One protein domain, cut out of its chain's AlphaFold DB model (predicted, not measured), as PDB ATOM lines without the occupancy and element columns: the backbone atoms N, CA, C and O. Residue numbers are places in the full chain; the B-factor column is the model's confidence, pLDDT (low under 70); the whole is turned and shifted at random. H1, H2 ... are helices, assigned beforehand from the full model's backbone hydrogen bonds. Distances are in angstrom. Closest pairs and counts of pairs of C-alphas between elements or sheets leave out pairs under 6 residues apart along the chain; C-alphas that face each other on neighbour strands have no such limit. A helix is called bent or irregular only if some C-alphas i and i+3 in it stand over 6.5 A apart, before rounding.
ATOM      1  N   VAL A 158      47.284-105.248 -15.703       94.62
ATOM      2  CA  VAL A 158      47.617-106.243 -16.732       94.62
ATOM      3  C   VAL A 158      46.568-106.231 -17.843       94.62
ATOM      4  O   VAL A 158      46.934-106.293 -19.017       94.62
ATOM      5  N   GLY A 159      45.287-106.107 -17.499       95.25
ATOM      6  CA  GLY A 159      44.199-105.959 -18.460       95.25
ATOM      7  C   GLY A 159      44.337-104.716 -19.326       95.25
ATOM      8  O   GLY A 159      44.193-104.823 -20.542       95.25
ATOM      9  N   LEU A 160      44.694-103.562 -18.752       95.75
ATOM     10  CA  LEU A 160      44.960-102.332 -19.513       95.75
ATOM     11  C   LEU A 160      46.109-102.512 -20.517       95.75
ATOM     12  O   LEU A 160      45.949-102.205 -21.699       95.75
ATOM     13  N   LEU A 161      47.237-103.083 -20.080       97.62
ATOM     14  CA  LEU A 161      48.377-103.363 -20.963       97.62
ATOM     15  C   LEU A 161      47.989-104.327 -22.098       97.62
ATOM     16  O   LEU A 161      48.216-104.032 -23.271       97.62
ATOM     17  N   LYS A 162      47.335-105.451 -21.773       97.38
ATOM     18  CA  LYS A 162      46.882-106.445 -22.765       97.38
ATOM     19  C   LYS A 162      45.858-105.873 -23.741       97.38
ATOM     20  O   LYS A 162      45.921-106.174 -24.934       97.38
ATOM     21  N   THR A 163      44.927-105.059 -23.252       97.00
ATOM     22  CA  THR A 163      43.867-104.444 -24.060       97.00
ATOM     23  C   THR A 163      44.461-103.450 -25.049       97.00
ATOM     24  O   THR A 163      44.138-103.511 -26.236       97.00
ATOM     25  N   GLY A 164      45.381-102.595 -24.595       97.94
ATOM     26  CA  GLY A 164      46.111-101.690 -25.474       97.94
ATOM     27  C   GLY A 164      46.898-102.429 -26.558       97.94
ATOM     28  O   GLY A 164      46.714-102.134 -27.737       97.94
ATOM     29  N   MET A 165      47.692-103.444 -26.190       98.25
ATOM     30  CA  MET A 165      48.464-104.259 -27.146       98.25
ATOM     31  C   MET A 165      47.568-104.944 -28.185       98.25
ATOM     32  O   MET A 165      47.783-104.806 -29.388       98.25
ATOM     33  N   THR A 166      46.510-105.619 -27.730       98.00
ATOM     34  CA  THR A 166      45.568-106.333 -28.606       98.00
ATOM     35  C   THR A 166      44.871-105.381 -29.576       98.00
ATOM     36  O   THR A 166      44.658-105.718 -30.737       98.00
ATOM     37  N   ASN A 167      44.506-104.180 -29.120       97.62
ATOM     38  CA  ASN A 167      43.848-103.199 -29.973       97.62
ATOM     39  C   ASN A 167      44.825-102.525 -30.946       97.62
ATOM     40  O   ASN A 167      44.441-102.314 -32.090       97.62
ATOM     41  N   MET A 168      46.076-102.257 -30.552       98.44
ATOM     42  CA  MET A 168      47.111-101.747 -31.467       98.44
ATOM     43  C   MET A 168      47.435-102.760 -32.579       98.44
ATOM     44  O   MET A 168      47.589-102.371 -33.738       98.44
ATOM     45  N   ALA A 169      47.423-104.061 -32.270       98.19
ATOM     46  CA  ALA A 169      47.610-105.126 -33.258       98.19
ATOM     47  C   ALA A 169      46.543-105.121 -34.374       98.19
ATOM     48  O   ALA A 169      46.848-105.463 -35.515       98.19
ATOM     49  N   LYS A 170      45.307-104.673 -34.093       98.00
ATOM     50  CA  LYS A 170      44.232-104.554 -35.105       98.00
ATOM     51  C   LYS A 170      44.543-103.526 -36.195       98.00
ATOM     52  O   LYS A 170      43.968-103.601 -37.277       98.00
ATOM     53  N   PHE A 171      45.449-102.591 -35.919       97.81
ATOM     54  CA  PHE A 171      45.933-101.596 -36.873       97.81
ATOM     55  C   PHE A 171      47.248-102.027 -37.536       97.81
ATOM     56  O   PHE A 171      47.976-101.188 -38.052       97.81
ATOM     57  N   ASN A 172      47.582-103.325 -37.495       97.69
ATOM     58  CA  ASN A 172      48.854-103.870 -37.982       97.69
ATOM     59  C   ASN A 172      50.072-103.132 -37.411       97.69
ATOM     60  O   ASN A 172      51.082-102.978 -38.092       97.69
ATOM     61  N   TRP A 173      49.957-102.666 -36.163       98.12
ATOM     62  CA  TRP A 173      51.008-101.919 -35.477       98.12
ATOM     63  C   TRP A 173      51.422-100.613 -36.171       98.12
ATOM     64  O   TRP A 173      52.525-100.116 -35.955       98.12
ATOM     65  N   GLU A 174      50.520-100.012 -36.947       97.88
ATOM     66  CA  GLU A 174      50.710 -98.704 -37.565       97.88
ATOM     67  C   GLU A 174      49.575 -97.755 -37.168       97.88
ATOM     68  O   GLU A 174      48.391 -98.087 -37.245       97.88
ATOM     69  N   PHE A 175      49.921 -96.547 -36.725       97.56
ATOM     70  CA  PHE A 175      48.925 -95.541 -36.393       97.56
ATOM     71  C   PHE A 175      48.267 -95.004 -37.676       97.56
ATOM     72  O   PHE A 175      48.972 -94.572 -38.593       97.56
ATOM     73  N   PRO A 176      46.926 -94.982 -37.773       96.62
ATOM     74  CA  PRO A 176      46.244 -94.546 -38.984       96.62
ATOM     75  C   PRO A 176      46.460 -93.049 -39.252       96.62
ATOM     76  O   PRO A 176      46.345 -92.203 -38.365       96.62
ATOM     77  N   HIS A 177      46.716 -92.715 -40.519       92.06
ATOM     78  CA  HIS A 177      46.970 -91.340 -40.971       92.06
ATOM     79  C   HIS A 177      45.742 -90.656 -41.582       92.06
ATOM     80  O   HIS A 177      45.776 -89.456 -41.842       92.06
ATOM     81  N   ASN A 178      44.657 -91.400 -41.823       89.44
ATOM     82  CA  ASN A 178      43.443 -90.851 -42.416       89.44
ATOM     83  C   ASN A 178      42.621 -90.088 -41.355       89.44
ATOM     84  O   ASN A 178      42.091 -90.724 -40.442       89.44
ATOM     85  N   PRO A 179      42.473 -88.754 -41.468       82.00
ATOM     86  CA  PRO A 179      41.803 -87.947 -40.450       82.00
ATOM     87  C   PRO A 179      40.272 -88.075 -40.458       82.00
ATOM     88  O   PRO A 179      39.628 -87.574 -39.542       82.00
ATOM     89  N   LEU A 180      39.673 -88.705 -41.476       80.19
ATOM     90  CA  LEU A 180      38.217 -88.715 -41.682       80.19
ATOM     91  C   LEU A 180      37.499 -89.948 -41.100       80.19
ATOM     92  O   LEU A 180      36.290 -90.077 -41.276       80.19
ATOM     93  N   GLY A 181      38.209 -90.862 -40.430       83.31
ATOM     94  CA  GLY A 181      37.642 -92.110 -39.903       83.31
ATOM     95  C   GLY A 181      37.722 -92.245 -38.381       83.31
ATOM     96  O   GLY A 181      38.623 -91.701 -37.747       83.31
ATOM     97  N   THR A 182      36.832 -93.061 -37.801       91.88
ATOM     98  CA  THR A 182      36.858 -93.428 -36.366       91.88
ATOM     99  C   THR A 182      38.100 -94.229 -35.979       91.88
ATOM    100  O   THR A 182      38.486 -94.242 -34.815       91.88
ATOM    101  N   MET A 183      38.778 -94.834 -36.962       93.94
ATOM    102  CA  MET A 183      40.016 -95.597 -36.775       93.94
ATOM    103  C   MET A 183      41.079 -94.820 -35.996       93.94
ATOM    104  O   MET A 183      41.834 -95.408 -35.230       93.94
ATOM    105  N   LEU A 184      41.139 -93.500 -36.183       94.44
ATOM    106  CA  LEU A 184      42.104 -92.651 -35.500       94.44
ATOM    107  C   LEU A 184      41.806 -92.546 -34.001       94.44
ATOM    108  O   LEU A 184      42.728 -92.625 -33.187       94.44
ATOM    109  N   ASP A 185      40.535 -92.429 -33.628       94.25
ATOM    110  CA  ASP A 185      40.107 -92.422 -32.230       94.25
ATOM    111  C   ASP A 185      40.272 -93.798 -31.586       94.25
ATOM    112  O   ASP A 185      40.796 -93.885 -30.477       94.25
ATOM    113  N   ASP A 186      39.940 -94.868 -32.309       95.94
ATOM    114  CA  ASP A 186      40.108 -96.247 -31.845       95.94
ATOM    115  C   ASP A 186      41.591 -96.587 -31.597       95.94
ATOM    116  O   ASP A 186      41.949 -97.123 -30.544       95.94
ATOM    117  N   ALA A 187      42.482 -96.210 -32.521       97.25
ATOM    118  CA  ALA A 187      43.929 -96.371 -32.372       97.25
ATOM    119  C   ALA A 187      44.487 -95.510 -31.226       97.25
ATOM    120  O   ALA A 187      45.342 -95.956 -30.458       97.25
ATOM    121  N   THR A 188      43.967 -94.289 -31.064       96.31
ATOM    122  CA  THR A 188      44.317 -93.414 -29.936       96.31
ATOM    123  C   THR A 188      43.881 -94.038 -28.606       96.31
ATOM    124  O   THR A 188      44.648 -94.026 -27.645       96.31
ATOM    125  N   GLY A 189      42.680 -94.621 -28.548       95.94
ATOM    126  CA  GLY A 189      42.160 -95.331 -27.381       95.94
ATOM    127  C   GLY A 189      42.983 -96.571 -27.030       95.94
ATOM    128  O   GLY A 189      43.266 -96.805 -25.855       95.94
ATOM    129  N   ALA A 190      43.444 -97.321 -28.037       97.75
ATOM    130  CA  ALA A 190      44.340 -98.461 -27.854       97.75
ATOM    131  C   ALA A 190      45.660 -98.048 -27.179       97.75
ATOM    132  O   ALA A 190      46.039 -98.611 -26.151       97.75
ATOM    133  N   PHE A 191      46.313 -97.009 -27.706       98.12
ATOM    134  CA  PHE A 191      47.528 -96.460 -27.108       98.12
ATOM    135  C   PHE A 191      47.286 -95.917 -25.697       98.12
ATOM    136  O   PHE A 191      48.068 -96.184 -24.786       98.12
ATOM    137  N   GLN A 192      46.187 -95.185 -25.496       96.31
ATOM    138  CA  GLN A 192      45.834 -94.602 -24.203       96.31
ATOM    139  C   GLN A 192      45.652 -95.679 -23.123       96.31
ATOM    140  O   GLN A 192      46.167 -95.521 -22.020       96.31
ATOM    141  N   SER A 193      44.994 -96.795 -23.454       96.12
ATOM    142  CA  SER A 193      44.833 -97.934 -22.543       96.12
ATOM    143  C   SER A 193      46.186 -98.520 -22.117       96.12
ATOM    144  O   SER A 193      46.420 -98.728 -20.924       96.12
ATOM    145  N   PHE A 194      47.116 -98.695 -23.063       97.81
ATOM    146  CA  PHE A 194      48.472 -99.158 -22.758       97.81
ATOM    147  C   PHE A 194      49.246 -98.154 -21.889       97.81
ATOM    148  O   PHE A 194      49.831 -98.527 -20.872       97.81
ATOM    149  N   PHE A 195      49.216 -96.872 -22.259       95.81
ATOM    150  CA  PHE A 195      49.854 -95.784 -21.518       95.81
ATOM    151  C   PHE A 195      49.364 -95.708 -20.065       95.81
ATOM    152  O   PHE A 195      50.174 -95.563 -19.150       95.81
ATOM    153  N   GLU A 196      48.058 -95.844 -19.828       93.00
ATOM    154  CA  GLU A 196      47.480 -95.864 -18.481       93.00
ATOM    155  C   GLU A 196      47.944 -97.077 -17.674       93.00
ATOM    156  O   GLU A 196      48.308 -96.930 -16.504       93.00
ATOM    157  N   GLY A 197      47.975 -98.262 -18.294       95.81
ATOM    158  CA  GLY A 197      48.513 -99.476 -17.682       95.81
ATOM    159  C   GLY A 197      49.968 -99.294 -17.249       95.81
ATOM    160  O   GLY A 197      50.306 -99.536 -16.091       95.81
ATOM    161  N   LEU A 198      50.815 -98.776 -18.142       95.88
ATOM    162  CA  LEU A 198      52.233 -98.540 -17.863       95.88
ATOM    163  C   LEU A 198      52.440 -97.458 -16.794       95.88
ATOM    164  O   LEU A 198      53.245 -97.632 -15.880       95.88
ATOM    165  N   THR A 199      51.677 -96.367 -16.857       90.25
ATOM    166  CA  THR A 199      51.729 -95.295 -15.849       90.25
ATOM    167  C   THR A 199      51.409 -95.854 -14.466       90.25
ATOM    168  O   THR A 199      52.169 -95.623 -13.526       90.25
ATOM    169  N   LYS A 200      50.342 -96.654 -14.339       89.81
ATOM    170  CA  LYS A 200      49.977 -97.313 -13.075       89.81
ATOM    171  C   LYS A 200      51.048 -98.299 -12.621       89.81
ATOM    172  O   LYS A 200      51.409 -98.267 -11.447       89.81
ATOM    173  N   LEU A 201      51.598 -99.107 -13.527       93.50
ATOM    174  CA  LEU A 201      52.671-100.056 -13.222       93.50
ATOM    175  C   LEU A 201      53.901 -99.369 -12.604       93.50
ATOM    176  O   LEU A 201      54.505 -99.909 -11.686       93.50
ATOM    177  N   THR A 202      54.233 -98.158 -13.062       88.88
ATOM    178  CA  THR A 202      55.380 -97.372 -12.560       88.88
ATOM    179  C   THR A 202      55.131 -96.647 -11.229       88.88
ATOM    180  O   THR A 202      56.022 -95.962 -10.728       88.88
ATOM    181  N   THR A 203      53.925 -96.731 -10.658       85.25
ATOM    182  CA  THR A 203      53.645 -96.174  -9.322       85.25
ATOM    183  C   THR A 203      54.026 -97.168  -8.229       85.25
ATOM    184  O   THR A 203      53.912 -98.380  -8.423       85.25
ATOM    185  N   THR A 204      54.410 -96.670  -7.050       77.75
ATOM    186  CA  THR A 204      54.777 -97.516  -5.902       77.75
ATOM    187  C   THR A 204      53.606 -98.415  -5.495       77.75
ATOM    188  O   THR A 204      53.776 -99.600  -5.213       77.75
ATOM    189  N   SER A 205      52.386 -97.869  -5.511       79.00
ATOM    190  CA  SER A 205      51.165 -98.614  -5.190       79.00
ATOM    191  C   SER A 205      50.768 -99.614  -6.277       79.00
ATOM    192  O   SER A 205      50.304-100.707  -5.955       79.00
ATOM    193  N   GLY A 206      50.959 -99.269  -7.553       82.38
ATOM    194  CA  GLY A 206      50.655-100.150  -8.675       82.38
ATOM    195  C   GLY A 206      51.566-101.373  -8.715       82.38
ATOM    196  O   GLY A 206      51.057-102.492  -8.758       82.38
ATOM    197  N   GLY A 207      52.884-101.183  -8.595       82.38
ATOM    198  CA  GLY A 207      53.840-102.292  -8.493       82.38
ATOM    199  C   GLY A 207      53.535-103.212  -7.306       82.38
ATOM    200  O   GLY A 207      53.403-104.426  -7.468       82.38
ATOM    201  N   ALA A 208      53.286-102.629  -6.127       79.88
ATOM    202  CA  ALA A 208      52.927-103.393  -4.933       79.88
ATOM    203  C   ALA A 208      51.633-104.212  -5.106       79.88
ATOM    204  O   ALA A 208      51.532-105.321  -4.583       79.88
ATOM    205  N   SER A 209      50.649-103.703  -5.859       82.12
ATOM    206  CA  SER A 209      49.366-104.394  -6.060       82.12
ATOM    207  C   SER A 209      49.471-105.689  -6.873       82.12
ATOM    208  O   SER A 209      48.665-106.596  -6.674       82.12
ATOM    209  N   LEU A 210      50.470-105.805  -7.754       83.56
ATOM    210  CA  LEU A 210      50.639-106.971  -8.627       83.56
ATOM    211  C   LEU A 210      51.438-108.105  -7.979       83.56
ATOM    212  O   LEU A 210      51.417-109.217  -8.502       83.56
ATOM    213  N   ASN A 211      52.116-107.850  -6.852       82.06
ATOM    214  CA  ASN A 211      53.066-108.783  -6.228       82.06
ATOM    215  C   ASN A 211      54.116-109.335  -7.212       82.06
ATOM    216  O   ASN A 211      54.573-110.466  -7.062       82.06
ATOM    217  N   LYS A 212      54.452-108.560  -8.242       86.81
ATOM    218  CA  LYS A 212      55.422-108.911  -9.274       86.81
ATOM    219  C   LYS A 212      56.261-107.691  -9.578       86.81
ATOM    220  O   LYS A 212      55.739-106.574  -9.585       86.81
ATOM    221  N   GLU A 213      57.530-107.922  -9.873       89.69
ATOM    222  CA  GLU A 213      58.386-106.866 -10.391       89.69
ATOM    223  C   GLU A 213      57.822-106.360 -11.731       89.69
ATOM    224  O   GLU A 213      57.365-107.169 -12.550       89.69
ATOM    225  N   PRO A 214      57.845-105.042 -12.005       91.88
ATOM    226  CA  PRO A 214      57.360-104.492 -13.268       91.88
ATOM    227  C   PRO A 214      57.939-105.182 -14.510       91.88
ATOM    228  O   PRO A 214      57.213-105.402 -15.479       91.88
ATOM    229  N   ALA A 215      59.212-105.585 -14.460       93.56
ATOM    230  CA  ALA A 215      59.873-106.320 -15.535       93.56
ATOM    231  C   ALA A 215      59.198-107.674 -15.832       93.56
ATOM    232  O   ALA A 215      58.982-108.010 -16.993       93.56
ATOM    233  N   GLU A 216      58.779-108.423 -14.807       92.56
ATOM    234  CA  GLU A 216      58.079-109.707 -14.982       92.56
ATOM    235  C   GLU A 216      56.693-109.530 -15.605       92.56
ATOM    236  O   GLU A 216      56.238-110.363 -16.390       92.56
ATOM    237  N   VAL A 217      56.004-108.440 -15.257       95.19
ATOM    238  CA  VAL A 217      54.698-108.103 -15.838       95.19
ATOM    239  C   VAL A 217      54.845-107.786 -17.326       95.19
ATOM    240  O   VAL A 217      54.003-108.188 -18.129       95.19
ATOM    241  N   LEU A 218      55.923-107.089 -17.693       97.12
ATOM    242  CA  LEU A 218      56.216-106.695 -19.067       97.12
ATOM    243  C   LEU A 218      56.778-107.844 -19.920       97.12
ATOM    244  O   LEU A 218      56.566-107.838 -21.130       97.12
ATOM    245  N   ALA A 219      57.404-108.860 -19.315       96.06
ATOM    246  CA  ALA A 219      58.005-110.000 -20.018       96.06
ATOM    247  C   ALA A 219      57.019-110.772 -20.928       96.06
ATOM    248  O   ALA A 219      57.406-111.387 -21.917       96.06
ATOM    249  N   VAL A 220      55.714-110.717 -20.636       96.56
ATOM    250  CA  VAL A 220      54.668-111.380 -21.440       96.56
ATOM    251  C   VAL A 220      54.521-110.767 -22.841       96.56
ATOM    252  O   VAL A 220      53.941-111.390 -23.726       96.56
ATOM    253  N   PHE A 221      55.033-109.557 -23.053       97.50
ATOM    254  CA  PHE A 221      54.871-108.798 -24.291       97.50
ATOM    255  C   PHE A 221      56.162-108.710 -25.124       97.50
ATOM    256  O   PHE A 221      56.186-108.006 -26.132       97.50
ATOM    257  N   GLU A 222      57.235-109.410 -24.734       97.06
ATOM    258  CA  GLU A 222      58.555-109.278 -25.375       97.06
ATOM    259  C   GLU A 222      58.557-109.586 -26.870       97.06
ATOM    260  O   GLU A 222      59.266-108.932 -27.635       97.06
ATOM    261  N   SER A 223      57.719-110.528 -27.307       97.50
ATOM    262  CA  SER A 223      57.560-110.871 -28.723       97.50
ATOM    263  C   SER A 223      57.039-109.714 -29.579       97.50
ATOM    264  O   SER A 223      57.238-109.721 -30.791       97.50
ATOM    265  N   ASP A 224      56.387-108.725 -28.965       98.12
ATOM    266  CA  ASP A 224      55.707-107.625 -29.647       98.12
ATOM    267  C   ASP A 224      56.397-106.266 -29.446       98.12
ATOM    268  O   ASP A 224      55.868-105.238 -29.865       98.12
ATOM    269  N   TRP A 225      57.591-106.214 -28.849       97.88
ATOM    270  CA  TRP A 225      58.315-104.954 -28.617       97.88
ATOM    271  C   TRP A 225      58.655-104.181 -29.884       97.88
ATOM    272  O   TRP A 225      58.393-102.978 -29.949       97.88
ATOM    273  N   ALA A 226      59.158-104.861 -30.914       97.81
ATOM    274  CA  ALA A 226      59.435-104.230 -32.203       97.81
ATOM    275  C   ALA A 226      58.157-103.641 -32.834       97.81
ATOM    276  O   ALA A 226      58.171-102.539 -33.387       97.81
ATOM    277  N   ASN A 227      57.041-104.357 -32.689       98.31
ATOM    278  CA  ASN A 227      55.733-103.967 -33.194       98.31
ATOM    279  C   ASN A 227      55.163-102.753 -32.436       98.31
ATOM    280  O   ASN A 227      54.789-101.752 -33.046       98.31
ATOM    281  N   LEU A 228      55.170-102.789 -31.099       98.38
ATOM    282  CA  LEU A 228      54.750-101.671 -30.250       98.38
ATOM    283  C   LEU A 228      55.573-100.407 -30.526       98.38
ATOM    284  O   LEU A 228      55.015 -99.310 -30.608       98.38
ATOM    285  N   LEU A 229      56.891-100.549 -30.692       97.75
ATOM    286  CA  LEU A 229      57.772 -99.437 -31.040       97.75
ATOM    287  C   LEU A 229      57.420 -98.851 -32.417       97.75
ATOM    288  O   LEU A 229      57.364 -97.629 -32.557       97.75
ATOM    289  N   GLY A 230      57.112 -99.696 -33.408       97.56
ATOM    290  CA  GLY A 230      56.613 -99.269 -34.721       97.56
ATOM    291  C   GLY A 230      55.309 -98.468 -34.637       97.56
ATOM    292  O   GLY A 230      55.195 -97.389 -35.234       97.56
ATOM    293  N   PHE A 231      54.362 -98.921 -33.813       98.25
ATOM    294  CA  PHE A 231      53.111 -98.198 -33.573       98.25
ATOM    295  C   PHE A 231      53.366 -96.837 -32.907       98.25
ATOM    296  O   PHE A 231      52.833 -95.812 -33.330       98.25
ATOM    297  N   CYS A 232      54.236 -96.797 -31.896       97.56
ATOM    298  CA  CYS A 232      54.628 -95.558 -31.223       97.56
ATOM    299  C   CYS A 232      55.276 -94.553 -32.193       97.56
ATOM    300  O   CYS A 232      54.935 -93.369 -32.176       97.56
ATOM    301  N   LEU A 233      56.181 -95.013 -33.062       96.44
ATOM    302  CA  LEU A 233      56.860 -94.172 -34.053       96.44
ATOM    303  C   LEU A 233      55.889 -93.591 -35.084       96.44
ATOM    304  O   LEU A 233      55.897 -92.379 -35.303       96.44
ATOM    305  N   SER A 234      55.013 -94.419 -35.656       97.12
ATOM    306  CA  SER A 234      53.992 -93.948 -36.603       97.12
ATOM    307  C   SER A 234      53.021 -92.956 -35.949       97.12
ATOM    308  O   SER A 234      52.721 -91.909 -36.526       97.12
ATOM    309  N   MET A 235      52.608 -93.195 -34.697       96.75
ATOM    310  CA  MET A 235      51.779 -92.246 -33.944       96.75
ATOM    311  C   MET A 235      52.496 -90.913 -33.702       96.75
ATOM    312  O   MET A 235      51.888 -89.848 -33.815       96.75
ATOM    313  N   TYR A 236      53.792 -90.946 -33.391       95.25
ATOM    314  CA  TYR A 236      54.587 -89.740 -33.168       95.25
ATOM    315  C   TYR A 236      54.758 -88.894 -34.437       95.25
ATOM    316  O   TYR A 236      54.712 -87.655 -34.388       95.25
ATOM    317  N   GLN A 237      54.979 -89.566 -35.568       94.44
ATOM    318  CA  GLN A 237      55.150 -88.949 -36.882       94.44
ATOM    319  C   GLN A 237      53.834 -88.373 -37.417       94.44
ATOM    320  O   GLN A 237      53.854 -87.341 -38.092       94.44
ATOM    321  N   SER A 238      52.695 -88.964 -37.047       93.94
ATOM    322  CA  SER A 238      51.371 -88.478 -37.431       93.94
ATOM    323  C   SER A 238      51.148 -87.010 -37.047       93.94
ATOM    324  O   SER A 238      51.376 -86.561 -35.918       93.94
ATOM    325  N   THR A 239      50.647 -86.228 -38.004       90.75
ATOM    326  CA  THR A 239      50.308 -84.813 -37.801       90.75
ATOM    327  C   THR A 239      48.967 -84.623 -37.095       90.75
ATOM    328  O   THR A 239      48.735 -83.554 -36.533       90.75
ATOM    329  N   ALA A 240      48.110 -85.647 -37.071       89.62
ATOM    330  CA  ALA A 240      46.743 -85.559 -36.560       89.62
ATOM    331  C   ALA A 240      46.643 -85.626 -35.022       89.62
ATOM    332  O   ALA A 240      45.659 -85.168 -34.435       89.62
ATOM    333  N   ARG A 241      47.655 -86.189 -34.347       89.44
ATOM    334  CA  ARG A 241      47.683 -86.380 -32.883       89.44
ATOM    335  C   ARG A 241      48.983 -85.879 -32.252       89.44
ATOM    336  O   ARG A 241      49.529 -86.505 -31.351       89.44
ATOM    337  N   ARG A 242      49.454 -84.697 -32.671       88.00
ATOM    338  CA  ARG A 242      50.680 -84.069 -32.126       88.00
ATOM    339  C   ARG A 242      50.691 -83.968 -30.595       88.00
ATOM    340  O   ARG A 242      51.756 -84.087 -30.000       88.00
ATOM    341  N   SER A 243      49.528 -83.804 -29.962       85.81
ATOM    342  CA  SER A 243      49.387 -83.765 -28.500       85.81
ATOM    343  C   SER A 243      49.784 -85.064 -27.789       85.81
ATOM    344  O   SER A 243      50.051 -85.035 -26.599       85.81
ATOM    345  N   TYR A 244      49.865 -86.201 -28.485       92.25
ATOM    346  CA  TYR A 244      50.266 -87.480 -27.886       92.25
ATOM    347  C   TYR A 244      51.778 -87.716 -27.898       92.25
ATOM    348  O   TYR A 244      52.245 -88.697 -27.323       92.25
ATOM    349  N   ARG A 245      52.569 -86.828 -28.512       92.38
ATOM    350  CA  ARG A 245      54.022 -87.011 -28.647       92.38
ATOM    351  C   ARG A 245      54.724 -87.181 -27.303       92.38
ATOM    352  O   ARG A 245      55.560 -88.072 -27.178       92.38
ATOM    353  N   SER A 246      54.370 -86.396 -26.286       86.19
ATOM    354  CA  SER A 246      54.956 -86.553 -24.949       86.19
ATOM    355  C   SER A 246      54.591 -87.884 -24.304       86.19
ATOM    356  O   SER A 246      55.461 -88.519 -23.711       86.19
ATOM    357  N   ARG A 247      53.349 -88.357 -24.473       92.44
ATOM    358  CA  ARG A 247      52.928 -89.681 -23.986       92.44
ATOM    359  C   ARG A 247      53.683 -90.806 -24.680       92.44
ATOM    360  O   ARG A 247      54.140 -91.719 -24.004       92.44
ATOM    361  N   VAL A 248      53.865 -90.725 -26.000       95.38
ATOM    362  CA  VAL A 248      54.671 -91.697 -26.755       95.38
ATOM    363  C   VAL A 248      56.096 -91.755 -26.207       95.38
ATOM    364  O   VAL A 248      56.578 -92.836 -25.878       95.38
ATOM    365  N   LYS A 249      56.747 -90.597 -26.020       91.38
ATOM    366  CA  LYS A 249      58.090 -90.551 -25.424       91.38
ATOM    367  C   LYS A 249      58.110 -91.156 -24.026       91.38
ATOM    368  O   LYS A 249      59.010 -91.927 -23.727       91.38
ATOM    369  N   PHE A 250      57.123 -90.841 -23.185       89.62
ATOM    370  CA  PHE A 250      57.031 -91.409 -21.841       89.62
ATOM    371  C   PHE A 250      56.939 -92.933 -21.879       89.62
ATOM    372  O   PHE A 250      57.685 -93.588 -21.157       89.62
ATOM    373  N   VAL A 251      56.067 -93.491 -22.729       95.81
ATOM    374  CA  VAL A 251      55.927 -94.945 -22.881       95.81
ATOM    375  C   VAL A 251      57.264 -95.569 -23.247       95.81
ATOM    376  O   VAL A 251      57.703 -96.503 -22.586       95.81
ATOM    377  N   VAL A 252      57.937 -95.018 -24.253       94.75
ATOM    378  CA  VAL A 252      59.206 -95.562 -24.743       94.75
ATOM    379  C   VAL A 252      60.295 -95.452 -23.677       94.75
ATOM    380  O   VAL A 252      60.914 -96.459 -23.356       94.75
ATOM    381  N   VAL A 253      60.459 -94.285 -23.045       89.62
ATOM    382  CA  VAL A 253      61.429 -94.066 -21.955       89.62
ATOM    383  C   VAL A 253      61.193 -95.031 -20.793       89.62
ATOM    384  O   VAL A 253      62.133 -95.644 -20.295       89.62
ATOM    385  N   LYS A 254      59.936 -95.207 -20.368       91.00
ATOM    386  CA  LYS A 254      59.606 -96.100 -19.254       91.00
ATOM    387  C   LYS A 254      59.756 -97.570 -19.596       91.00
ATOM    388  O   LYS A 254      60.200 -98.332 -18.746       91.00
ATOM    389  N   LEU A 255      59.449 -97.978 -20.821       95.62
ATOM    390  CA  LEU A 255      59.724 -99.344 -21.249       95.62
ATOM    391  C   LEU A 255      61.227 -99.613 -21.361       95.62
ATOM    392  O   LEU A 255      61.652-100.691 -20.970       95.62
ATOM    393  N   GLN A 256      62.040 -98.652 -21.809       92.94
ATOM    394  CA  GLN A 256      63.502 -98.800 -21.804       92.94
ATOM    395  C   GLN A 256      64.067 -98.971 -20.385       92.94
ATOM    396  O   GLN A 256      64.986 -99.761 -20.189       92.94
ATOM    397  N   GLU A 257      63.512 -98.249 -19.406       89.44
ATOM    398  CA  GLU A 257      63.893 -98.349 -17.990       89.44
ATOM    399  C   GLU A 257      63.494 -99.702 -17.378       89.44
ATOM    400  O   GLU A 257      64.275-100.306 -16.646       89.44
ATOM    401  N   LEU A 258      62.282-100.182 -17.671       93.50
ATOM    402  CA  LEU A 258      61.706-101.365 -17.024       93.50
ATOM    403  C   LEU A 258      61.980-102.689 -17.756       93.50
ATOM    404  O   LEU A 258      61.811-103.750 -17.156       93.50
ATOM    405  N   SER A 259      62.341-102.653 -19.040       96.38
ATOM    406  CA  SER A 259      62.467-103.832 -19.904       96.38
ATOM    407  C   SER A 259      63.751-103.771 -20.746       96.38
ATOM    408  O   SER A 259      63.801-103.059 -21.757       96.38
ATOM    409  N   PRO A 260      64.795-104.544 -20.383       94.44
ATOM    410  CA  PRO A 260      66.034-104.616 -21.158       94.44
ATOM    411  C   PRO A 260      65.810-105.053 -22.612       94.44
ATOM    412  O   PRO A 260      66.412-104.487 -23.521       94.44
ATOM    413  N   SER A 261      64.895-106.000 -22.844       96.50
ATOM    414  CA  SER A 261      64.551-106.489 -24.183       96.50
ATOM    415  C   SER A 261      63.929-105.392 -25.054       96.50
ATOM    416  O   SER A 261      64.274-105.266 -26.228       96.50
ATOM    417  N   PHE A 262      63.075-104.533 -24.485       96.69
ATOM    418  CA  PHE A 262      62.547-103.369 -25.201       96.69
ATOM    419  C   PHE A 262      63.647-102.338 -25.490       96.69
ATOM    420  O   PHE A 262      63.701-101.774 -26.583       96.69
ATOM    421  N   ASN A 263      64.555-102.107 -24.537       94.12
ATOM    422  CA  ASN A 263      65.687-101.202 -24.736       94.12
ATOM    423  C   ASN A 263      66.607-101.649 -25.884       94.12
ATOM    424  O   ASN A 263      67.078-100.813 -26.659       94.12
ATOM    425  N   ASP A 264      66.821-102.955 -26.040       94.69
ATOM    426  CA  ASP A 264      67.572-103.502 -27.168       94.69
ATOM    427  C   ASP A 264      66.867-103.261 -28.509       94.69
ATOM    428  O   ASP A 264      67.536-102.907 -29.480       94.69
ATOM    429  N   GLU A 265      65.535-103.386 -28.579       96.31
ATOM    430  CA  GLU A 265      64.771-103.041 -29.789       96.31
ATOM    431  C   GLU A 265      64.899-101.559 -30.152       96.31
ATOM    432  O   GLU A 265      65.121-101.219 -31.315       96.31
ATOM    433  N   VAL A 266      64.837-100.670 -29.158       94.19
ATOM    434  CA  VAL A 266      65.056 -99.233 -29.373       94.19
ATOM    435  C   VAL A 266      66.475 -98.970 -29.892       94.19
ATOM    436  O   VAL A 266      66.649 -98.203 -30.835       94.19
ATOM    437  N   GLY A 267      67.486 -99.655 -29.348       91.25
ATOM    438  CA  GLY A 267      68.882 -99.525 -29.776       91.25
ATOM    439  C   GLY A 267      69.174-100.009 -31.203       91.25
ATOM    440  O   GLY A 267      70.201 -99.630 -31.767       91.25
ATOM    441  N   LYS A 268      68.295-100.824 -31.802       94.50
ATOM    442  CA  LYS A 268      68.396-101.263 -33.208       94.50
ATOM    443  C   LYS A 268      67.878-100.214 -34.198       94.50
ATOM    444  O   LYS A 268      68.126-100.339 -35.396       94.50
ATOM    445  N   ARG A 269      67.131 -99.211 -33.728       92.06
ATOM    446  CA  ARG A 269      66.441 -98.219 -34.561       92.06
ATOM    447  C   ARG A 269      67.244 -96.919 -34.630       92.06
ATOM    448  O   ARG A 269      67.665 -96.380 -33.614       92.06
TER     449      ARG A 269
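This is residues 158 to 269 of the 462 residues of the protein "Hypothetical protein" of Noctiluca scintillans (UniProt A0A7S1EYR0). Two helical hairpins, H4 with H5 and H1 with H2, pack together as an up-and-down bundle of four helices, each running against the one before it. The kinked H4 has H6 packed on its residues 222 to 229, and the short H3 sits at one end of the bundle. The printed part has 112 residues, with six named helices, H1 to H6 in chain order, and no named strand; its class is all helix. It is compact, with a radius of gyration of the C-alphas of 13.5 A, and only just elongated, spanning 43 by 29 by 23 A.

The longest helix, H4, holds residues 214 to 237, 28.4 A, with a kink of 88 degrees near residue 223. H5 is 242 to 258, 25.5 A, and H6 is 260 to 267, ending at C-alpha 267 (68.882, -99.525, -29.776). H1 is 158 to 169, 16.6 A, beginning at C-alpha 158 (47.617, -106.243, -16.732); H2 is 183 to 201, 27.1 A; H3 is 204 to 210. H4 and H5 are irregular: C-alphas 220 and 223 are 7.9 A apart, 243 and 246 7.2 A.

In their hairpin H4 and H5 touch, closest C-alphas Tyr 236 and Arg 245, 5.3 A, at a shallow tilt of 30 degrees. H1 and H2 touch at Gly 164 and Ala 190, closest C-alphas, 4.4 A. H2 touches H5 with residues 195 to 198 alone. H3 and H2 only just touch, with 3 pairs of C-alphas within 8 A, and only at the corner. Every O i to N i+4 pair is within hydrogen-bond range in H1, H2 and H6, against 2 of 3 in H3, 12 of 20 in H4 and 11 of 13 in H5.

The farthest C-alphas, Leu 180 and Asn 211, are 43.4 A apart. The link H1 to H2 is long. The printed part has no cut, and no printed residue is under 70.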